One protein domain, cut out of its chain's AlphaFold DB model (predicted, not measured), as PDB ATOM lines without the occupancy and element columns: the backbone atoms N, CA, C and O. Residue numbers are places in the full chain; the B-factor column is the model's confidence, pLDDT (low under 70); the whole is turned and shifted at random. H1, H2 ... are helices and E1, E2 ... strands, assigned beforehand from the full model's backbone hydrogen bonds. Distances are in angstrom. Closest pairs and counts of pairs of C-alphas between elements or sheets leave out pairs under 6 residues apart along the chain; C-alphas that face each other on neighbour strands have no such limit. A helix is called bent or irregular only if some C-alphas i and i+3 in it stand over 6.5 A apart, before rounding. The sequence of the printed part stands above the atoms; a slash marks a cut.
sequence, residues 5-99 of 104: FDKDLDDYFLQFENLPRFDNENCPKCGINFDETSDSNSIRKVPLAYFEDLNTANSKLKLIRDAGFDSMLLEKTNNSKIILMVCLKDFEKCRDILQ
ATOM      1  N   PHE A   5      64.248  32.489 -21.612       50.41
ATOM      2  CA  PHE A   5      63.324  31.729 -20.758       50.41
ATOM      3  C   PHE A   5      61.982  32.437 -20.495       50.41
ATOM      4  O   PHE A   5      60.985  31.774 -20.230       50.41
ATOM      5  N   ASP A   6      61.938  33.770 -20.585       49.91
ATOM      6  CA  ASP A   6      60.711  34.544 -20.340       49.91
ATOM      7  C   ASP A   6      59.728  34.476 -21.518       49.91
ATOM      8  O   ASP A   6      58.519  34.406 -21.316       49.91
ATOM      9  N   LYS A   7      60.232  34.418 -22.760       54.91
ATOM     10  CA  LYS A   7      59.369  34.431 -23.953       54.91
ATOM     11  C   LYS A   7      58.528  33.166 -24.104       54.91
ATOM     12  O   LYS A   7      57.372  33.277 -24.482       54.91
ATOM     13  N   ASP A   8      59.067  31.995 -23.767       57.91
ATOM     14  CA  ASP A   8      58.315  30.733 -23.826       57.91
ATOM     15  C   ASP A   8      57.162  30.682 -22.809       57.91
ATOM     16  O   ASP A   8      56.139  30.052 -23.069       57.91
ATOM     17  N   LEU A   9      57.293  31.356 -21.661       55.47
ATOM     18  CA  LEU A   9      56.229  31.410 -20.657       55.47
ATOM     19  C   LEU A   9      55.095  32.344 -21.081       55.47
ATOM     20  O   LEU A   9      53.934  31.949 -20.979       55.47
ATOM     21  N   ASP A  10      55.409  33.535 -21.596       55.78
ATOM     22  CA  ASP A  10      54.389  34.445 -22.130       55.78
ATOM     23  C   ASP A  10      53.652  33.830 -23.333       55.78
ATOM     24  O   ASP A  10      52.424  33.906 -23.402       55.78
ATOM     25  N   ASP A  11      54.361  33.136 -24.234       58.00
ATOM     26  CA  ASP A  11      53.737  32.413 -25.355       58.00
ATOM     27  C   ASP A  11      52.857  31.246 -24.861       58.00
ATOM     28  O   ASP A  11      51.758  31.016 -25.376       58.00
ATOM     29  N   TYR A  12      53.276  30.549 -23.795       56.66
ATOM     30  CA  TYR A  12      52.462  29.518 -23.145       56.66
ATOM     31  C   TYR A  12      51.168  30.098 -22.556       56.66
ATOM     32  O   TYR A  12      50.110  29.491 -22.721       56.66
ATOM     33  N   PHE A  13      51.205  31.280 -21.928       55.31
ATOM     34  CA  PHE A  13      50.004  31.951 -21.411       55.31
ATOM     35  C   PHE A  13      49.104  32.518 -22.522       55.31
ATOM     36  O   PHE A  13      47.879  32.400 -22.427       55.31
ATOM     37  N   LEU A  14      49.675  33.036 -23.613       55.41
ATOM     38  CA  LEU A  14      48.931  33.515 -24.790       55.41
ATOM     39  C   LEU A  14      48.125  32.403 -25.484       55.41
ATOM     40  O   LEU A  14      47.060  32.657 -26.060       55.41
ATOM     41  N   GLN A  15      48.577  31.150 -25.388       52.09
ATOM     42  CA  GLN A  15      47.812  29.994 -25.865       52.09
ATOM     43  C   GLN A  15      46.593  29.664 -24.983       52.09
ATOM     44  O   GLN A  15      45.651  29.039 -25.475       52.09
ATOM     45  N   PHE A  16      46.546  30.120 -23.725       51.78
ATOM     46  CA  PHE A  16      45.353  29.995 -22.875       51.78
ATOM     47  C   PHE A  16      44.298  31.068 -23.164       51.78
ATOM     48  O   PHE A  16      43.108  30.784 -23.018       51.78
ATOM     49  N   GLU A  17      44.686  32.265 -23.613       50.75
ATOM     50  CA  GLU A  17      43.721  33.320 -23.974       50.75
ATOM     51  C   GLU A  17      42.936  33.011 -25.260       50.75
ATOM     52  O   GLU A  17      41.830  33.522 -25.440       50.75
ATOM     53  N   ASN A  18      43.461  32.130 -26.119       47.28
ATOM     54  CA  ASN A  18      42.792  31.657 -27.336       47.28
ATOM     55  C   ASN A  18      42.072  30.312 -27.171       47.28
ATOM     56  O   ASN A  18      41.576  29.751 -28.153       47.28
ATOM     57  N   LEU A  19      41.974  29.785 -25.946       47.91
ATOM     58  CA  LEU A  19      41.016  28.719 -25.694       47.91
ATOM     59  C   LEU A  19      39.616  29.287 -25.954       47.91
ATOM     60  O   LEU A  19      39.322  30.391 -25.484       47.91
ATOM     61  N   PRO A  20      38.742  28.576 -26.694       44.62
ATOM     62  CA  PRO A  20      37.351  28.982 -26.784       44.62
ATOM     63  C   PRO A  20      36.869  29.166 -25.351       44.62
ATOM     64  O   PRO A  20      36.980  28.240 -24.544       44.62
ATOM     65  N   ARG A  21      36.411  30.378 -25.005       46.72
ATOM     66  CA  ARG A  21      35.670  30.581 -23.762       46.72
ATOM     67  C   ARG A  21      34.571  29.534 -23.812       46.72
ATOM     68  O   ARG A  21      33.742  29.568 -24.718       46.72
ATOM     69  N   PHE A  22      34.684  28.507 -22.975       47.69
ATOM     70  CA  PHE A  22      33.764  27.387 -23.009       47.69
ATOM     71  C   PHE A  22      32.424  27.935 -22.517       47.69
ATOM     72  O   PHE A  22      32.164  27.944 -21.325       47.69
ATOM     73  N   ASP A  23      31.583  28.381 -23.451       48.16
ATOM     74  CA  ASP A  23      30.173  28.746 -23.240       48.16
ATOM     75  C   ASP A  23      29.319  27.539 -22.819       48.16
ATOM     76  O   ASP A  23      28.109  27.620 -22.671       48.16
ATOM     77  N   ASN A  24      29.942  26.377 -22.639       52.28
ATOM     78  CA  ASN A  24      29.252  25.187 -22.219       52.28
ATOM     79  C   ASN A  24      29.370  25.071 -20.714       52.28
ATOM     80  O   ASN A  24      30.336  24.531 -20.172       52.28
ATOM     81  N   GLU A  25      28.274  25.476 -20.091       52.88
ATOM     82  CA  GLU A  25      27.795  25.046 -18.790       52.88
ATOM     83  C   GLU A  25      27.972  23.537 -18.555       52.88
ATOM     84  O   GLU A  25      27.891  23.145 -17.418       52.88
ATOM     85  N   ASN A  26      28.317  22.689 -19.536       50.03
ATOM     86  CA  ASN A  26      28.601  21.263 -19.376       50.03
ATOM     87  C   ASN A  26      30.054  20.855 -19.697       50.03
ATOM     88  O   ASN A  26      30.602  21.208 -20.741       50.03
ATOM     89  N   CYS A  27      30.656  19.985 -18.874       52.72
ATOM     90  CA  CYS A  27      31.951  19.363 -19.168       52.72
ATOM     91  C   CYS A  27      31.858  18.444 -20.404       52.72
ATOM     92  O   CYS A  27      31.183  17.418 -20.340       52.72
ATOM     93  N   PRO A  28      32.599  18.689 -21.498       45.19
ATOM     94  CA  PRO A  28      32.456  17.928 -22.747       45.19
ATOM     95  C   PRO A  28      32.943  16.470 -22.664       45.19
ATOM     96  O   PRO A  28      32.676  15.679 -23.563       45.19
ATOM     97  N   LYS A  29      33.653  16.088 -21.592       48.16
ATOM     98  CA  LYS A  29      34.141  14.712 -21.381       48.16
ATOM     99  C   LYS A  29      33.177  13.840 -20.575       48.16
ATOM    100  O   LYS A  29      33.206  12.621 -20.716       48.16
ATOM    101  N   CYS A  30      32.365  14.441 -19.707       56.84
ATOM    102  CA  CYS A  30      31.474  13.710 -18.800       56.84
ATOM    103  C   CYS A  30      30.035  14.245 -18.748       56.84
ATOM    104  O   CYS A  30      29.219  13.657 -18.048       56.84
ATOM    105  N   GLY A  31      29.713  15.312 -19.483       48.56
ATOM    106  CA  GLY A  31      28.368  15.882 -19.600       48.56
ATOM    107  C   GLY A  31      27.827  16.534 -18.326       48.56
ATOM    108  O   GLY A  31      26.619  16.645 -18.188       48.56
ATOM    109  N   ILE A  32      28.691  16.901 -17.373       55.94
ATOM    110  CA  ILE A  32      28.267  17.477 -16.087       55.94
ATOM    111  C   ILE A  32      28.063  18.982 -16.233       55.94
ATOM    112  O   ILE A  32      29.025  19.668 -16.584       55.94
ATOM    113  N   ASN A  33      26.869  19.459 -15.879       48.44
ATOM    114  CA  ASN A  33      26.507  20.873 -15.852       48.44
ATOM    115  C   ASN A  33      27.200  21.564 -14.659       48.44
ATOM    116  O   ASN A  33      26.899  21.272 -13.505       48.44
ATOM    117  N   PHE A  34      28.157  22.450 -14.920       53.00
ATOM    118  CA  PHE A  34      28.771  23.377 -13.980       53.00
ATOM    119  C   PHE A  34      27.755  24.398 -13.429       53.00
ATOM    120  O   PHE A  34      27.881  24.771 -12.263       53.00
ATOM    121  N   ASP A  35      26.729  24.782 -14.205       44.44
ATOM    122  CA  ASP A  35      25.760  25.831 -13.822       44.44
ATOM    123  C   ASP A  35      24.612  25.332 -12.918       44.44
ATOM    124  O   ASP A  35      24.165  26.040 -12.013       44.44
ATOM    125  N   GLU A  36      24.230  24.048 -13.007       44.72
ATOM    126  CA  GLU A  36      23.294  23.408 -12.054       44.72
ATOM    127  C   GLU A  36      23.930  23.082 -10.690       44.72
ATOM    128  O   GLU A  36      23.344  22.384  -9.862       44.72
ATOM    129  N   THR A  37      25.121  23.617 -10.409       47.25
ATOM    130  CA  THR A  37      25.644  23.691  -9.040       47.25
ATOM    131  C   THR A  37      25.887  25.124  -8.585       47.25
ATOM    132  O   THR A  37      26.754  25.374  -7.749       47.25
ATOM    133  N   SER A  38      25.020  26.047  -9.012       43.53
ATOM    134  CA  SER A  38      24.692  27.282  -8.278       43.53
ATOM    135  C   SER A  38      24.003  27.006  -6.926       43.53
ATOM    136  O   SER A  38      23.135  27.746  -6.473       43.53
ATOM    137  N   ASP A  39      24.419  25.943  -6.245       41.41
ATOM    138  CA  ASP A  39      24.304  25.822  -4.810       41.41
ATOM    139  C   ASP A  39      25.664  26.269  -4.276       41.41
ATOM    140  O   ASP A  39      26.693  25.639  -4.536       41.41
ATOM    141  N   SER A  40      25.688  27.322  -3.459       44.78
ATOM    142  CA  SER A  40      26.854  27.727  -2.648       44.78
ATOM    143  C   SER A  40      27.252  26.664  -1.597       44.78
ATOM    144  O   SER A  40      27.829  26.960  -0.554       44.78
ATOM    145  N   ASN A  41      26.922  25.407  -1.879       45.00
ATOM    146  CA  ASN A  41      26.995  24.212  -1.076       45.00
ATOM    147  C   ASN A  41      27.426  23.006  -1.934       45.00
ATOM    148  O   ASN A  41      27.262  21.867  -1.508       45.00
ATOM    149  N   SER A  42      27.967  23.223  -3.140       46.41
ATOM    150  CA  SER A  42      28.571  22.171  -3.963       46.41
ATOM    151  C   SER A  42      29.833  21.667  -3.252       46.41
ATOM    152  O   SER A  42      30.929  22.222  -3.371       46.41
ATOM    153  N   ILE A  43      29.658  20.679  -2.367       61.28
ATOM    154  CA  ILE A  43      30.706  20.203  -1.470       61.28
ATOM    155  C   ILE A  43      31.779  19.494  -2.298       61.28
ATOM    156  O   ILE A  43      31.704  18.292  -2.553       61.28
ATOM    157  N   ARG A  44      32.799  20.245  -2.715       77.81
ATOM    158  CA  ARG A  44      33.967  19.712  -3.418       77.81
ATOM    159  C   ARG A  44      34.577  18.580  -2.591       77.81
ATOM    160  O   ARG A  44      35.160  18.833  -1.536       77.81
ATOM    161  N   LYS A  45      34.428  17.335  -3.052       83.19
ATOM    162  CA  LYS A  45      35.050  16.162  -2.427       83.19
ATOM    163  C   LYS A  45      36.485  16.017  -2.924       83.19
ATOM    164  O   LYS A  45      36.751  16.157  -4.116       83.19
ATOM    165  N   VAL A  46      37.407  15.761  -2.007       86.88
ATOM    166  CA  VAL A  46      38.843  15.620  -2.268       86.88
ATOM    167  C   VAL A  46      39.367  14.307  -1.683       86.88
ATOM    168  O   VAL A  46      38.818  13.825  -0.688       86.88
ATOM    169  N   PRO A  47      40.405  13.703  -2.285       89.88
ATOM    170  CA  PRO A  47      40.987  12.463  -1.785       89.88
ATOM    171  C   PRO A  47      41.710  12.697  -0.453       89.88
ATOM    172  O   PRO A  47      42.601  13.539  -0.366       89.88
ATOM    173  N   LEU A  48      41.340  11.926   0.567       90.31
ATOM    174  CA  LEU A  48      41.933  11.953   1.904       90.31
ATOM    175  C   LEU A  48      42.991  10.864   2.090       90.31
ATOM    176  O   LEU A  48      44.067  11.133   2.616       90.31
ATOM    177  N   ALA A  49      42.683   9.633   1.677       89.31
ATOM    178  CA  ALA A  49      43.574   8.491   1.849       89.31
ATOM    179  C   ALA A  49      43.346   7.424   0.772       89.31
ATOM    180  O   ALA A  49      42.271   7.339   0.173       89.31
ATOM    181  N   TYR A  50      44.368   6.597   0.564       90.88
ATOM    182  CA  TYR A  50      44.352   5.470  -0.361       90.88
ATOM    183  C   TYR A  50      44.507   4.171   0.421       90.88
ATOM    184  O   TYR A  50      45.346   4.082   1.316       90.88
ATOM    185  N   PHE A  51      43.721   3.168   0.055       88.75
ATOM    186  CA  PHE A  51      43.722   1.844   0.661       88.75
ATOM    187  C   PHE A  51      43.857   0.777  -0.421       88.75
ATOM    188  O   PHE A  51      43.356   0.941  -1.534       88.75
ATOM    189  N   GLU A  52      44.531  -0.315  -0.080       87.69
ATOM    190  CA  GLU A  52      44.666  -1.501  -0.940       87.69
ATOM    191  C   GLU A  52      43.598  -2.560  -0.625       87.69
ATOM    192  O   GLU A  52      43.356  -3.455  -1.425       87.69
ATOM    193  N   ASP A  53      42.933  -2.439   0.529       87.25
ATOM    194  CA  ASP A  53      41.921  -3.372   1.019       87.25
ATOM    195  C   ASP A  53      40.601  -2.654   1.346       87.25
ATOM    196  O   ASP A  53      40.568  -1.605   2.005       87.25
ATOM    197  N   LEU A  54      39.496  -3.256   0.902       87.88
ATOM    198  CA  LEU A  54      38.148  -2.710   1.046       87.88
ATOM    199  C   LEU A  54      37.658  -2.743   2.494       87.88
ATOM    200  O   LEU A  54      36.938  -1.834   2.908       87.88
ATOM    201  N   ASN A  55      38.067  -3.733   3.288       90.19
ATOM    202  CA  ASN A  55      37.660  -3.814   4.693       90.19
ATOM    203  C   ASN A  55      38.271  -2.669   5.506       90.19
ATOM    204  O   ASN A  55      37.585  -2.023   6.305       90.19
ATOM    205  N   THR A  56      39.537  -2.359   5.246       89.94
ATOM    206  CA  THR A  56      40.259  -1.239   5.852       89.94
ATOM    207  C   THR A  56      39.642   0.089   5.419       89.94
ATOM    208  O   THR A  56      39.344   0.933   6.267       89.94
ATOM    209  N   ALA A  57      39.365   0.250   4.122       90.94
ATOM    210  CA  ALA A  57      38.723   1.446   3.583       90.94
ATOM    211  C   ALA A  57      37.325   1.679   4.180       90.94
ATOM    212  O   ALA A  57      37.023   2.787   4.620       90.94
ATOM    213  N   ASN A  58      36.494   0.634   4.268       92.44
ATOM    214  CA  ASN A  58      35.168   0.696   4.890       92.44
ATOM    215  C   ASN A  58      35.244   1.005   6.387       92.44
ATOM    216  O   ASN A  58      34.444   1.793   6.893       92.44
ATOM    217  N   SER A  59      36.225   0.441   7.093       93.56
ATOM    218  CA  SER A  59      36.442   0.744   8.510       93.56
ATOM    219  C   SER A  59      36.770   2.225   8.716       93.56
ATOM    220  O   SER A  59      36.207   2.867   9.601       93.56
ATOM    221  N   LYS A  60      37.636   2.800   7.870       92.94
ATOM    222  CA  LYS A  60      37.970   4.232   7.928       92.94
ATOM    223  C   LYS A  60      36.817   5.126   7.476       92.94
ATOM    224  O   LYS A  60      36.561   6.138   8.119       92.94
ATOM    225  N   LEU A  61      36.083   4.733   6.437       93.81
ATOM    226  CA  LEU A  61      34.862   5.413   6.000       93.81
ATOM    227  C   LEU A  61      33.848   5.507   7.146       93.81
ATOM    228  O   LEU A  61      33.292   6.574   7.394       93.81
ATOM    229  N   LYS A  62      33.635   4.400   7.867       93.50
ATOM    230  CA  LYS A  62      32.722   4.358   9.006       93.50
ATOM    231  C   LYS A  62      33.147   5.328  10.109       93.50
ATOM    232  O   LYS A  62      32.306   6.085  10.565       93.50
ATOM    233  N   LEU A  63      34.435   5.386  10.465       92.56
ATOM    234  CA  LEU A  63      34.937   6.349  11.459       92.56
ATOM    235  C   LEU A  63      34.624   7.805  11.084       92.56
ATOM    236  O   LEU A  63      34.229   8.592  11.939       92.56
ATOM    237  N   ILE A  64      34.781   8.158   9.807       92.81
ATOM    238  CA  ILE A  64      34.490   9.510   9.313       92.81
ATOM    239  C   ILE A  64      32.984   9.806   9.348       92.81
ATOM    240  O   ILE A  64      32.582  10.889   9.773       92.81
ATOM    241  N   ARG A  65      32.146   8.837   8.965       91.38
ATOM    242  CA  ARG A  65      30.680   8.973   9.009       91.38
ATOM    243  C   ARG A  65      30.133   9.030  10.432       91.38
ATOM    244  O   ARG A  65      29.270   9.857  10.702       91.38
ATOM    245  N   ASP A  66      30.657   8.206  11.336       92.06
ATOM    246  CA  ASP A  66      30.283   8.193  12.756       92.06
ATOM    247  C   ASP A  66      30.663   9.521  13.439       92.06
ATOM    248  O   ASP A  66      29.976   9.970  14.354       92.06
ATOM    249  N   ALA A  67      31.709  10.197  12.953       90.44
ATOM    250  CA  ALA A  67      32.078  11.549  13.370       90.44
ATOM    251  C   ALA A  67      31.222  12.664  12.727       90.44
ATOM    252  O   ALA A  67      31.444  13.842  13.006       90.44
ATOM    253  N   GLY A  68      30.243  12.311  11.887       90.56
ATOM    254  CA  GLY A  68      29.286  13.240  11.281       90.56
ATOM    255  C   GLY A  68      29.733  13.870   9.960       90.56
ATOM    256  O   GLY A  68      29.114  14.838   9.522       90.56
ATOM    257  N   PHE A  69      30.783  13.351   9.317       89.94
ATOM    258  CA  PHE A  69      31.306  13.909   8.067       89.94
ATOM    259  C   PHE A  69      30.873  13.104   6.838       89.94
ATOM    260  O   PHE A  69      30.944  11.869   6.809       89.94
ATOM    261  N   ASP A  70      30.470  13.815   5.781       87.62
ATOM    262  CA  ASP A  70      30.152  13.195   4.497       87.62
ATOM    263  C   ASP A  70      31.431  12.689   3.807       87.62
ATOM    264  O   ASP A  70      32.435  13.391   3.651       87.62
ATOM    265  N   SER A  71      31.395  11.419   3.419       90.38
ATOM    266  CA  SER A  71      32.533  10.695   2.871       90.38
ATOM    267  C   SER A  71      32.093   9.547   1.967       90.38
ATOM    268  O   SER A  71      31.022   8.943   2.138       90.38
ATOM    269  N   MET A  72      32.931   9.234   0.981       90.94
ATOM    270  CA  MET A  72      32.688   8.173   0.001       90.94
ATOM    271  C   MET A  72      33.974   7.446  -0.374       90.94
ATOM    272  O   MET A  72      35.061   8.012  -0.288       90.94
ATOM    273  N   LEU A  73      33.836   6.204  -0.831       91.50
ATOM    274  CA  LEU A  73      34.927   5.443  -1.427       91.50
ATOM    275  C   LEU A  73      34.788   5.462  -2.950       91.50
ATOM    276  O   LEU A  73      33.686   5.310  -3.475       91.50
ATOM    277  N   LEU A  74      35.905   5.632  -3.648       87.44
ATOM    278  CA  LEU A  74      36.026   5.390  -5.080       87.44
ATOM    279  C   LEU A  74      36.978   4.225  -5.303       87.44
ATOM    280  O   LEU A  74      38.148   4.295  -4.931       87.44
ATOM    281  N   GLU A  75      36.493   3.170  -5.941       82.50
ATOM    282  CA  GLU A  75      37.335   2.062  -6.370       82.50
ATOM    283  C   GLU A  75      37.888   2.356  -7.765       82.50
ATOM    284  O   GLU A  75      37.140   2.596  -8.716       82.50
ATOM    285  N   LYS A  76      39.215   2.376  -7.896       71.44
ATOM    286  CA  LYS A  76      39.863   2.555  -9.193       71.44
ATOM    287  C   LYS A  76      40.103   1.182  -9.816       71.44
ATOM    288  O   LYS A  76      41.099   0.531  -9.505       71.44
ATOM    289  N   THR A  77      39.226   0.793 -10.742       63.84
ATOM    290  CA  THR A  77      39.230  -0.495 -11.466       63.84
ATOM    291  C   THR A  77      40.568  -0.859 -12.112       63.84
ATOM    292  O   THR A  77      40.871  -2.036 -12.251       63.84
ATOM    293  N   ASN A  78      41.401   0.126 -12.464       64.06
ATOM    294  CA  ASN A  78      42.679  -0.129 -13.138       64.06
ATOM    295  C   ASN A  78      43.854  -0.436 -12.195       64.06
ATOM    296  O   ASN A  78      44.835  -1.007 -12.652       64.06
ATOM    297  N   ASN A  79      43.787  -0.058 -10.911       63.25
ATOM    298  CA  ASN A  79      44.929  -0.169  -9.987       63.25
ATOM    299  C   ASN A  79      44.588  -0.865  -8.656       63.25
ATOM    300  O   ASN A  79      45.424  -0.841  -7.756       63.25
ATOM    301  N   SER A  80      43.375  -1.407  -8.498       72.06
ATOM    302  CA  SER A  80      42.885  -2.012  -7.243       72.06
ATOM    303  C   SER A  80      43.068  -1.116  -6.010       72.06
ATOM    304  O   SER A  80      43.225  -1.592  -4.891       72.06
ATOM    305  N   LYS A  81      43.087   0.208  -6.212       81.31
ATOM    306  CA  LYS A  81      43.222   1.194  -5.135       81.31
ATOM    307  C   LYS A  81      41.862   1.778  -4.822       81.31
ATOM    308  O   LYS A  81      41.145   2.216  -5.722       81.31
ATOM    309  N   ILE A  82      41.556   1.835  -3.537       87.69
ATOM    310  CA  ILE A  82      40.322   2.391  -3.004       87.69
ATOM    311  C   ILE A  82      40.652   3.751  -2.405       87.69
ATOM    312  O   ILE A  82      41.529   3.881  -1.553       87.69
ATOM    313  N   ILE A  83      39.973   4.782  -2.885       90.38
ATOM    314  CA  ILE A  83      40.223   6.174  -2.530       90.38
ATOM    315  C   ILE A  83      39.111   6.627  -1.596       90.38
ATOM    316  O   ILE A  83      37.948   6.652  -1.992       90.38
ATOM    317  N   LEU A  84      39.459   7.023  -0.377       91.00
ATOM    318  CA  LEU A  84      38.528   7.692   0.522       91.00
ATOM    319  C   LEU A  84      38.491   9.175   0.186       91.00
ATOM    320  O   LEU A  84      39.517   9.850   0.253       91.00
ATOM    321  N   MET A  85      37.311   9.678  -0.157       90.31
ATOM    322  CA  MET A  85      37.075  11.088  -0.429       90.31
ATOM    323  C   MET A  85      36.188  11.716   0.638       90.31
ATOM    324  O   MET A  85      35.210  11.108   1.078       90.31
ATOM    325  N   VAL A  86      36.511  12.953   1.001       89.56
ATOM    326  CA  VAL A  86      35.795  13.757   1.999       89.56
ATOM    327  C   VAL A  86      35.571  15.167   1.479       89.56
ATOM    328  O   VAL A  86      36.220  15.603   0.530       89.56
ATOM    329  N   CYS A  87      34.666  15.896   2.108       87.06
ATOM    330  CA  CYS A  87      34.430  17.307   1.837       87.06
ATOM    331  C   CYS A  87      35.704  18.135   2.069       87.06
ATOM    332  O   CYS A  87      36.310  18.032   3.133       87.06
ATOM    333  N   LEU A  88      36.085  19.007   1.128       84.19
ATOM    334  CA  LEU A  88      37.272  19.863   1.267       84.19
ATOM    335  C   LEU A  88      37.232  20.703   2.552       84.19
ATOM    336  O   LEU A  88      38.232  20.797   3.255       84.19
ATOM    337  N   LYS A  89      36.056  21.245   2.894       85.38
ATOM    338  CA  LYS A  89      35.831  22.033   4.117       85.38
ATOM    339  C   LYS A  89      36.093  21.254   5.416       85.38
ATOM    340  O   LYS A  89      36.369  21.857   6.445       85.38
ATOM    341  N   ASP A  90      36.010  19.926   5.362       87.81
ATOM    342  CA  ASP A  90      36.168  19.028   6.507       87.81
ATOM    343  C   ASP A  90      37.446  18.184   6.407       87.81
ATOM    344  O   ASP A  90      37.668  17.302   7.236       87.81
ATOM    345  N   PHE A  91      38.302  18.451   5.414       87.62
ATOM    346  CA  PHE A  91      39.493  17.656   5.127       87.62
ATOM    347  C   PHE A  91      40.415  17.531   6.340       87.62
ATOM    348  O   PHE A  91      40.817  16.425   6.691       87.62
ATOM    349  N   GLU A  92      40.718  18.648   7.006       88.94
ATOM    350  CA  GLU A  92      41.618  18.659   8.164       88.94
ATOM    351  C   GLU A  92      41.041  17.859   9.335       88.94
ATOM    352  O   GLU A  92      41.720  16.998   9.883       88.94
ATOM    353  N   LYS A  93      39.751  18.044   9.638       90.38
ATOM    354  CA  LYS A  93      39.060  17.296  10.700       90.38
ATOM    355  C   LYS A  93      39.033  15.800  10.401       90.38
ATOM    356  O   LYS A  93      39.309  14.982  11.276       90.38
ATOM    357  N   CYS A  94      38.734  15.435   9.154       91.56
ATOM    358  CA  CYS A  94      38.733  14.044   8.718       91.56
ATOM    359  C   CYS A  94      40.137  13.434   8.784       91.56
ATOM    360  O   CYS A  94      40.288  12.289   9.206       91.56
ATOM    361  N   ARG A  95      41.177  14.190   8.413       91.50
ATOM    362  CA  ARG A  95      42.574  13.762   8.547       91.50
ATOM    363  C   ARG A  95      42.921  13.477  10.005       91.50
ATOM    364  O   ARG A  95      43.488  12.423  10.282       91.50
ATOM    365  N   ASP A  96      42.542  14.364  10.916       89.50
ATOM    366  CA  ASP A  96      42.853  14.229  12.342       89.50
ATOM    367  C   ASP A  96      42.131  13.029  12.982       89.50
ATOM    368  O   ASP A  96      42.679  12.386  13.875       89.50
ATOM    369  N   ILE A  97      40.944  12.655  12.486       89.56
ATOM    370  CA  ILE A  97      40.242  11.423  12.894       89.56
ATOM    371  C   ILE A  97      40.994  10.165  12.443       89.56
ATOM    372  O   ILE A  97      40.991   9.148  13.142       89.56
ATOM    373  N   LEU A  98      41.612  10.201  11.259       86.75
ATOM    374  CA  LEU A  98      42.344   9.056  10.721       86.75
ATOM    375  C   LEU A  98      43.744   8.902  11.312       86.75
ATOM    376  O   LEU A  98      44.278   7.787  11.275       86.75
ATOM    377  N   GLN A  99      44.337   9.979  11.831       82.12
ATOM    378  CA  GLN A  99      45.634   9.905  12.487       82.12
ATOM    379  C   GLN A  99      45.512   9.132  13.809       82.12
ATOM    380  O   GLN A  99      44.632   9.420  14.621       82.12
TER     381      GLN A  99
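This is residues 5 to 99 of the 104 residues of an uncharacterized protein of Ignavibacteriaceae bacterium (UniProt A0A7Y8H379). A small three-stranded sheet with H2 and H3 over one face makes a head, and a long loop leads from it to a lone helix, H1; residues 5 to 23 stick out. The printed part has 95 residues with three named helices and three named strands, ordered H1 E1 H2 E2 E3 H3; the antiparallel sheet runs E1 E3 E2, and the class is mixed. It is only just extended, close to loose, with a radius of gyration of the C-alphas of 18.7 A, spanning 50 by 36 by 27 A.

H1, residues 5 to 17, is not on the sheet. E1, residues 45 to 51, is antiparallel to E3, residues 81 to 87, with N 46 and O 86 within hydrogen-bond range at 2.8 A. H2, residues 54 to 66, is on the sheet at a height of 9.0 A, along E3 at 1 degree on the local plane. E2, residues 71 to 76, forms a hairpin with E3, with N 74 and O 83 at 2.8 A. E1, H2 and E2 form a split strand-helix-strand unit, E3 between the two strands, with a right-handed crossover. H3, residues 88 to 98, is on the sheet in two layers, helices on one face. H2, with residues 60 to 64 alone, touches H3; the closest C-alphas, Ile 64 and Cys 94, are 6.2 A apart. In H2 every O i to N i+4 pair is within hydrogen-bond range; H1 has 7 of 9, H3 5 of 7.

H1 begins at C-alpha 5 (63.324, 31.729, -20.758) and measures 19.9 A. E1 measures 17.0 A, H2 17.8 A, E2 16.3 A and E3 19.6 A. H3, 15.2 A, is irregular, C-alphas 89 and 92 being 7.8 A apart, and ends at C-alpha 98 (42.344, 9.056, 10.721).

The C-alphas of Lys 7 and Asp 66, the farthest apart, are 53.7 A apart. The printed part has no cut; H1 to E1 is a long link. pLDDT is under 70 in residues 5 to 43 and 77 to 79.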